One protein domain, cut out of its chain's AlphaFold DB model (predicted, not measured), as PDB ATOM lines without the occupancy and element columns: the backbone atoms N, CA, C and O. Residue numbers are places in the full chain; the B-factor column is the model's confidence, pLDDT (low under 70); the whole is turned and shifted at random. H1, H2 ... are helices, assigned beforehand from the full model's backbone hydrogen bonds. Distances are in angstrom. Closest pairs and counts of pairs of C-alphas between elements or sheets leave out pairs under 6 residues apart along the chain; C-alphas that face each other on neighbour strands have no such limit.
ATOM      1  N   GLN A 164      40.242  27.907  56.029       77.38
ATOM      2  CA  GLN A 164      41.054  29.104  56.228       77.38
ATOM      3  C   GLN A 164      41.726  29.592  54.934       77.38
ATOM      4  O   GLN A 164      41.776  30.798  54.692       77.38
ATOM      5  N   ASN A 165      42.226  28.682  54.091       71.25
ATOM      6  CA  ASN A 165      42.812  29.040  52.796       71.25
ATOM      7  C   ASN A 165      41.743  29.557  51.830       71.25
ATOM      8  O   ASN A 165      41.975  30.540  51.129       71.25
ATOM      9  N   LEU A 166      40.559  28.938  51.837       76.94
ATOM     10  CA  LEU A 166      39.429  29.367  51.019       76.94
ATOM     11  C   LEU A 166      38.951  30.775  51.411       76.94
ATOM     12  O   LEU A 166      38.792  31.631  50.545       76.94
ATOM     13  N   GLU A 167      38.786  31.045  52.710       74.62
ATOM     14  CA  GLU A 167      38.387  32.366  53.219       74.62
ATOM     15  C   GLU A 167      39.400  33.460  52.851       74.62
ATOM     16  O   GLU A 167      39.006  34.533  52.391       74.62
ATOM     17  N   ARG A 168      40.706  33.183  52.980       78.75
ATOM     18  CA  ARG A 168      41.768  34.126  52.584       78.75
ATOM     19  C   ARG A 168      41.759  34.419  51.088       78.75
ATOM     20  O   ARG A 168      41.926  35.571  50.696       78.75
ATOM     21  N   LEU A 169      41.556  33.391  50.264       77.69
ATOM     22  CA  LEU A 169      41.505  33.538  48.813       77.69
ATOM     23  C   LEU A 169      40.293  34.375  48.380       77.69
ATOM     24  O   LEU A 169      40.440  35.296  47.581       77.69
ATOM     25  N   ILE A 170      39.111  34.092  48.936       76.44
ATOM     26  CA  ILE A 170      37.879  34.837  48.636       76.44
ATOM     27  C   ILE A 170      38.022  36.313  49.026       76.44
ATOM     28  O   ILE A 170      37.620  37.188  48.256       76.44
ATOM     29  N   GLU A 171      38.596  36.602  50.195       77.31
ATOM     30  CA  GLU A 171      38.776  37.978  50.664       77.31
ATOM     31  C   GLU A 171      39.738  38.772  49.767       77.31
ATOM     32  O   GLU A 171      39.454  39.917  49.409       77.31
ATOM     33  N   GLU A 172      40.838  38.158  49.323       74.62
ATOM     34  CA  GLU A 172      41.786  38.821  48.425       74.62
ATOM     35  C   GLU A 172      41.198  39.032  47.019       74.62
ATOM     36  O   GLU A 172      41.389  40.094  46.423       74.62
ATOM     37  N   ILE A 173      40.408  38.081  46.504       70.06
ATOM     38  CA  ILE A 173      39.662  38.264  45.248       70.06
ATOM     39  C   ILE A 173      38.713  39.462  45.369       70.06
ATOM     40  O   ILE A 173      38.741  40.355  44.521       70.06
ATOM     41  N   ARG A 174      37.916  39.530  46.445       69.94
ATOM     42  CA  ARG A 174      36.988  40.650  46.690       69.94
ATOM     43  C   ARG A 174      37.707  41.987  46.751       69.94
ATOM     44  O   ARG A 174      37.256  42.947  46.132       69.94
ATOM     45  N   ARG A 175      38.830  42.045  47.468       70.88
ATOM     46  CA  ARG A 175      39.637  43.257  47.589       70.88
ATOM     47  C   ARG A 175      40.103  43.760  46.227       70.88
ATOM     48  O   ARG A 175      40.029  44.956  45.991       70.88
ATOM     49  N   GLN A 176      40.575  42.880  45.347       65.56
ATOM     50  CA  GLN A 176      41.227  43.280  44.095       65.56
ATOM     51  C   GLN A 176      40.241  43.544  42.946       65.56
ATOM     52  O   GLN A 176      40.481  44.448  42.154       65.56
ATOM     53  N   VAL A 177      39.103  42.837  42.884       63.59
ATOM     54  CA  VAL A 177      38.050  43.082  41.869       63.59
ATOM     55  C   VAL A 177      37.505  44.518  41.944       63.59
ATOM     56  O   VAL A 177      37.118  45.090  40.928       63.59
ATOM     57  N   ILE A 178      37.517  45.132  43.131       56.00
ATOM     58  CA  ILE A 178      37.045  46.510  43.355       56.00
ATOM     59  C   ILE A 178      38.009  47.570  42.774       56.00
ATOM     60  O   ILE A 178      37.585  48.699  42.538       56.00
ATOM     61  N   TYR A 179      39.273  47.223  42.503       57.38
ATOM     62  CA  TYR A 179      40.323  48.160  42.067       57.38
ATOM     63  C   TYR A 179      40.862  47.889  40.648       57.38
ATOM     64  O   TYR A 179      41.949  48.351  40.304       57.38
ATOM     65  N   ASP A 180      40.141  47.134  39.813       64.50
ATOM     66  CA  ASP A 180      40.541  46.921  38.417       64.50
ATOM     67  C   ASP A 180      40.151  48.126  37.537       64.50
ATOM     68  O   ASP A 180      39.010  48.249  37.087       64.50
ATOM     69  N   ASP A 181      41.127  49.004  37.285       71.94
ATOM     70  CA  ASP A 181      40.986  50.229  36.482       71.94
ATOM     71  C   ASP A 181      41.000  49.985  34.955       71.94
ATOM     72  O   ASP A 181      40.969  50.938  34.168       71.94
ATOM     73  N   ARG A 182      41.073  48.727  34.489       75.94
ATOM     74  CA  ARG A 182      41.109  48.434  33.046       75.94
ATOM     75  C   ARG A 182      39.788  48.810  32.352       75.94
ATOM     76  O   ARG A 182      38.704  48.579  32.901       75.94
ATOM     77  N   PRO A 183      39.837  49.323  31.105       77.94
ATOM     78  CA  PRO A 183      38.635  49.620  30.329       77.94
ATOM     79  C   PRO A 183      37.723  48.396  30.174       77.94
ATOM     80  O   PRO A 183      38.179  47.272  29.970       77.94
ATOM     81  N   TYR A 184      36.405  48.614  30.231       71.75
ATOM     82  CA  TYR A 184      35.413  47.538  30.118       71.75
ATOM     83  C   TYR A 184      35.541  46.730  28.818       71.75
ATOM     84  O   TYR A 184      35.457  45.507  28.856       71.75
ATOM     85  N   GLU A 185      35.783  47.394  27.684       74.38
ATOM     86  CA  GLU A 185      35.920  46.715  26.391       74.38
ATOM     87  C   GLU A 185      37.105  45.746  26.348       74.38
ATOM     88  O   GLU A 185      36.991  44.672  25.763       74.38
ATOM     89  N   ASP A 186      38.224  46.100  26.977       77.25
ATOM     90  CA  ASP A 186      39.419  45.255  26.992       77.25
ATOM     91  C   ASP A 186      39.199  44.031  27.884       77.25
ATOM     92  O   ASP A 186      39.478  42.911  27.465       77.25
ATOM     93  N   ARG A 187      38.556  44.218  29.044       77.19
ATOM     94  CA  ARG A 187      38.129  43.102  29.906       77.19
ATOM     95  C   ARG A 187      37.160  42.165  29.188       77.19
ATOM     96  O   ARG A 187      37.295  40.952  29.299       77.19
ATOM     97  N   ALA A 188      36.207  42.708  28.431       71.88
ATOM     98  CA  ALA A 188      35.258  41.905  27.666       71.88
ATOM     99  C   ALA A 188      35.953  41.098  26.553       71.88
ATOM    100  O   ALA A 188      35.636  39.925  26.366       71.88
ATOM    101  N   ARG A 189      36.928  41.688  25.845       79.00
ATOM    102  CA  ARG A 189      37.730  40.974  24.833       79.00
ATOM    103  C   ARG A 189      38.591  39.879  25.456       79.00
ATOM    104  O   ARG A 189      38.605  38.766  24.937       79.00
ATOM    105  N   ASP A 190      39.268  40.174  26.561       81.81
ATOM    106  CA  ASP A 190      40.093  39.200  27.279       81.81
ATOM    107  C   ASP A 190      39.245  38.046  27.828       81.81
ATOM    108  O   ASP A 190      39.645  36.887  27.729       81.81
ATOM    109  N   LEU A 191      38.041  38.345  28.327       79.50
ATOM    110  CA  LEU A 191      37.098  37.343  28.819       79.50
ATOM    111  C   LEU A 191      36.613  36.425  27.693       79.50
ATOM    112  O   LEU A 191      36.611  35.209  27.861       79.50
ATOM    113  N   LEU A 192      36.239  36.992  26.541       73.56
ATOM    114  CA  LEU A 192      35.829  36.213  25.368       73.56
ATOM    115  C   LEU A 192      36.966  35.315  24.873       73.56
ATOM    116  O   LEU A 192      36.749  34.133  24.621       73.56
ATOM    117  N   LYS A 193      38.191  35.842  24.810       79.62
ATOM    118  CA  LYS A 193      39.372  35.076  24.406       79.62
ATOM    119  C   LYS A 193      39.675  33.932  25.377       79.62
ATOM    120  O   LYS A 193      39.992  32.830  24.940       79.62
ATOM    121  N   ALA A 194      39.582  34.182  26.683       76.75
ATOM    122  CA  ALA A 194      39.783  33.157  27.703       76.75
ATOM    123  C   ALA A 194      38.694  32.076  27.654       76.75
ATOM    124  O   ALA A 194      38.993  30.895  27.806       76.75
ATOM    125  N   PHE A 195      37.448  32.473  27.384       70.69
ATOM    126  CA  PHE A 195      36.335  31.550  27.190       70.69
ATOM    127  C   PHE A 195      36.551  30.642  25.970       70.69
ATOM    128  O   PHE A 195      36.471  29.425  26.102       70.69
ATOM    129  N   GLU A 196      36.902  31.203  24.808       70.81
ATOM    130  CA  GLU A 196      37.211  30.427  23.593       70.81
ATOM    131  C   GLU A 196      38.395  29.469  23.798       70.81
ATOM    132  O   GLU A 196      38.382  28.332  23.324       70.81
ATOM    133  N   ALA A 197      39.407  29.908  24.549       69.31
ATOM    134  CA  ALA A 197      40.581  29.107  24.880       69.31
ATOM    135  C   ALA A 197      40.332  28.058  25.978       69.31
ATOM    136  O   ALA A 197      41.243  27.289  26.271       69.31
ATOM    137  N   HIS A 198      39.135  28.020  26.579       66.75
ATOM    138  CA  HIS A 198      38.827  27.189  27.747       66.75
ATOM    139  C   HIS A 198      39.839  27.400  28.895       66.75
ATOM    140  O   HIS A 198      40.191  26.462  29.608       66.75
ATOM    141  N   ASP A 199      40.309  28.641  29.074       72.69
ATOM    142  CA  ASP A 199      41.314  29.037  30.065       72.69
ATOM    143  C   ASP A 199      40.633  29.674  31.296       72.69
ATOM    144  O   ASP A 199      40.410  30.890  31.328       72.69
ATOM    145  N   PRO A 200      40.299  28.898  32.345       70.06
ATOM    146  CA  PRO A 200      39.679  29.433  33.559       70.06
ATOM    147  C   PRO A 200      40.587  30.413  34.320       70.06
ATOM    148  O   PRO A 200      40.087  31.252  35.067       70.06
ATOM    149  N   ASP A 201      41.910  30.324  34.156       75.81
ATOM    150  CA  ASP A 201      42.848  31.276  34.762       75.81
ATOM    151  C   ASP A 201      42.873  32.599  33.980       75.81
ATOM    152  O   ASP A 201      42.950  33.680  34.564       75.81
ATOM    153  N   GLY A 202      42.704  32.519  32.661       78.12
ATOM    154  CA  GLY A 202      42.426  33.647  31.779       78.12
ATOM    155  C   GLY A 202      41.091  34.330  32.085       78.12
ATOM    156  O   GLY A 202      41.023  35.557  32.054       78.12
ATOM    157  N   VAL A 203      40.046  33.574  32.446       78.81
ATOM    158  CA  VAL A 203      38.754  34.136  32.887       78.81
ATOM    159  C   VAL A 203      38.936  34.930  34.177       78.81
ATOM    160  O   VAL A 203      38.466  36.065  34.272       78.81
ATOM    161  N   LEU A 204      39.662  34.373  35.150       78.50
ATOM    162  CA  LEU A 204      39.977  35.074  36.393       78.50
ATOM    163  C   LEU A 204      40.786  36.351  36.107       78.50
ATOM    164  O   LEU A 204      40.383  37.434  36.518       78.50
ATOM    165  N   LEU A 205      41.832  36.257  35.280       81.69
ATOM    166  CA  LEU A 205      42.626  37.405  34.837       81.69
ATOM    167  C   LEU A 205      41.777  38.485  34.149       81.69
ATOM    168  O   LEU A 205      41.967  39.676  34.400       81.69
ATOM    169  N   ALA A 206      40.831  38.107  33.293       82.00
ATOM    170  CA  ALA A 206      39.960  39.050  32.595       82.00
ATOM    171  C   ALA A 206      39.008  39.784  33.551       82.00
ATOM    172  O   ALA A 206      38.792  40.986  33.398       82.00
ATOM    173  N   LEU A 207      38.478  39.085  34.556       77.50
ATOM    174  CA  LEU A 207      37.513  39.641  35.508       77.50
ATOM    175  C   LEU A 207      38.159  40.457  36.627       77.50
ATOM    176  O   LEU A 207      37.541  41.393  37.127       77.50
ATOM    177  N   SER A 208      39.366  40.083  37.045       76.12
ATOM    178  CA  SER A 208      39.948  40.581  38.292       76.12
ATOM    179  C   SER A 208      41.376  41.116  38.155       76.12
ATOM    180  O   SER A 208      41.976  41.553  39.136       76.12
ATOM    181  N   GLY A 209      41.940  41.078  36.946       77.81
ATOM    182  CA  GLY A 209      43.260  41.627  36.631       77.81
ATOM    183  C   GLY A 209      44.426  40.746  37.042       77.81
ATOM    184  O   GLY A 209      45.569  41.132  36.812       77.81
ATOM    185  N   ARG A 210      44.159  39.568  37.617       78.12
ATOM    186  CA  ARG A 210      45.186  38.649  38.107       78.12
ATOM    187  C   ARG A 210      44.809  37.189  37.919       78.12
ATOM    188  O   ARG A 210      43.638  36.822  37.936       78.12
ATOM    189  N   ARG A 211      45.829  36.354  37.789       82.62
ATOM    190  CA  ARG A 211      45.740  34.894  37.735       82.62
ATOM    191  C   ARG A 211      45.610  34.297  39.133       82.62
ATOM    192  O   ARG A 211      46.001  34.902  40.133       82.62
ATOM    193  N   LEU A 212      45.136  33.059  39.214       79.31
ATOM    194  CA  LEU A 212      44.932  32.329  40.465       79.31
ATOM    195  C   LEU A 212      46.227  32.250  41.275       79.31
ATOM    196  O   LEU A 212      46.205  32.455  42.487       79.31
ATOM    197  N   ARG A 213      47.366  32.009  40.608       75.94
ATOM    198  CA  ARG A 213      48.689  31.963  41.254       75.94
ATOM    199  C   ARG A 213      49.017  33.259  41.986       75.94
ATOM    200  O   ARG A 213      49.498  33.211  43.112       75.94
ATOM    201  N   GLU A 214      48.726  34.398  41.374       78.19
ATOM    202  CA  GLU A 214      48.996  35.712  41.955       78.19
ATOM    203  C   GLU A 214      48.110  35.969  43.179       78.19
ATOM    204  O   GLU A 214      48.588  36.519  44.170       78.19
ATOM    205  N   TYR A 215      46.858  35.499  43.157       79.19
ATOM    206  CA  TYR A 215      45.989  35.505  44.336       79.19
ATOM    207  C   TYR A 215      46.494  34.591  45.445       79.19
ATOM    208  O   TYR A 215      46.518  34.996  46.602       79.19
ATOM    209  N   GLY A 216      46.928  33.376  45.111       76.12
ATOM    210  CA  GLY A 216      47.464  32.448  46.100       76.12
ATOM    211  C   GLY A 216      48.768  32.943  46.731       76.12
ATOM    212  O   GLY A 216      48.960  32.757  47.930       76.12
ATOM    213  N   VAL A 217      49.631  33.635  45.980       80.50
ATOM    214  CA  VAL A 217      50.826  34.301  46.534       80.50
ATOM    215  C   VAL A 217      50.428  35.485  47.422       80.50
ATOM    216  O   VAL A 217      50.899  35.582  48.554       80.50
ATOM    217  N   ALA A 218      49.514  36.351  46.969       80.94
ATOM    218  CA  ALA A 218      49.040  37.496  47.754       80.94
ATOM    219  C   ALA A 218      48.335  37.077  49.058       80.94
ATOM    220  O   ALA A 218      48.515  37.710  50.097       80.94
ATOM    221  N   ALA A 219      47.594  35.968  49.025       78.00
ATOM    222  CA  ALA A 219      46.938  35.371  50.184       78.00
ATOM    223  C   ALA A 219      47.901  34.580  51.100       78.00
ATOM    224  O   ALA A 219      47.472  34.042  52.125       78.00
ATOM    225  N   GLY A 220      49.190  34.488  50.743       76.94
ATOM    226  CA  GLY A 220      50.211  33.752  51.496       76.94
ATOM    227  C   GLY A 220      50.020  32.232  51.492       76.94
ATOM    228  O   GLY A 220      50.489  31.554  52.403       76.94
TER     229      GLY A 220
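What this domain is: This is residues 164 to 220 of the 235 residues of an uncharacterized protein of Pseudoflavonifractor capillosus ATCC 29799 (UniProt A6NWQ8). Look for the longest helix, H1, crossed by short H4 at one end of the domain, and a helical hairpin of H2 and H3 side by side at the other. The printed part, all helix, has 57 residues with H1, H2, H3, H4 in chain order. It is compact, with a radius of gyration of the C-alphas of 11.6 A, spanning 33 by 24 by 14 A.

How they stand to each other: In H1, residues 164 to 177, residues 169 to 173 alone touch H4, residues 212 to 218, about perpendicular at 82 degrees; the closest C-alphas, of Leu 169 and Tyr 215, are 6.6 A apart. Residues 173 to 177 alone touch H3, residues 200 to 208, the hub, closest at C-alphas 177 and 208, 4.8 A. H3 forms a hairpin with H2, residues 184 to 196, at a shallow tilt of 9 degrees, opposite ways; C-alphas 194 and 202 are closest, 4.9 A. In H1, H2, H3 and H4 every O i to N i+4 pair is within hydrogen-bond range.

Where its parts are: Find C-alpha 164 at (41.054, 29.104, 56.228); H1 runs 20.3 A, H2 18.4 A, H3 12.1 A and H4 9.8 A, to C-alpha 218 at (49.040, 37.496, 47.754).

The domain as a whole: The printed part has no cut and no long link. Residues 174, 176 to 180 and 197 to 198 have pLDDT under 70.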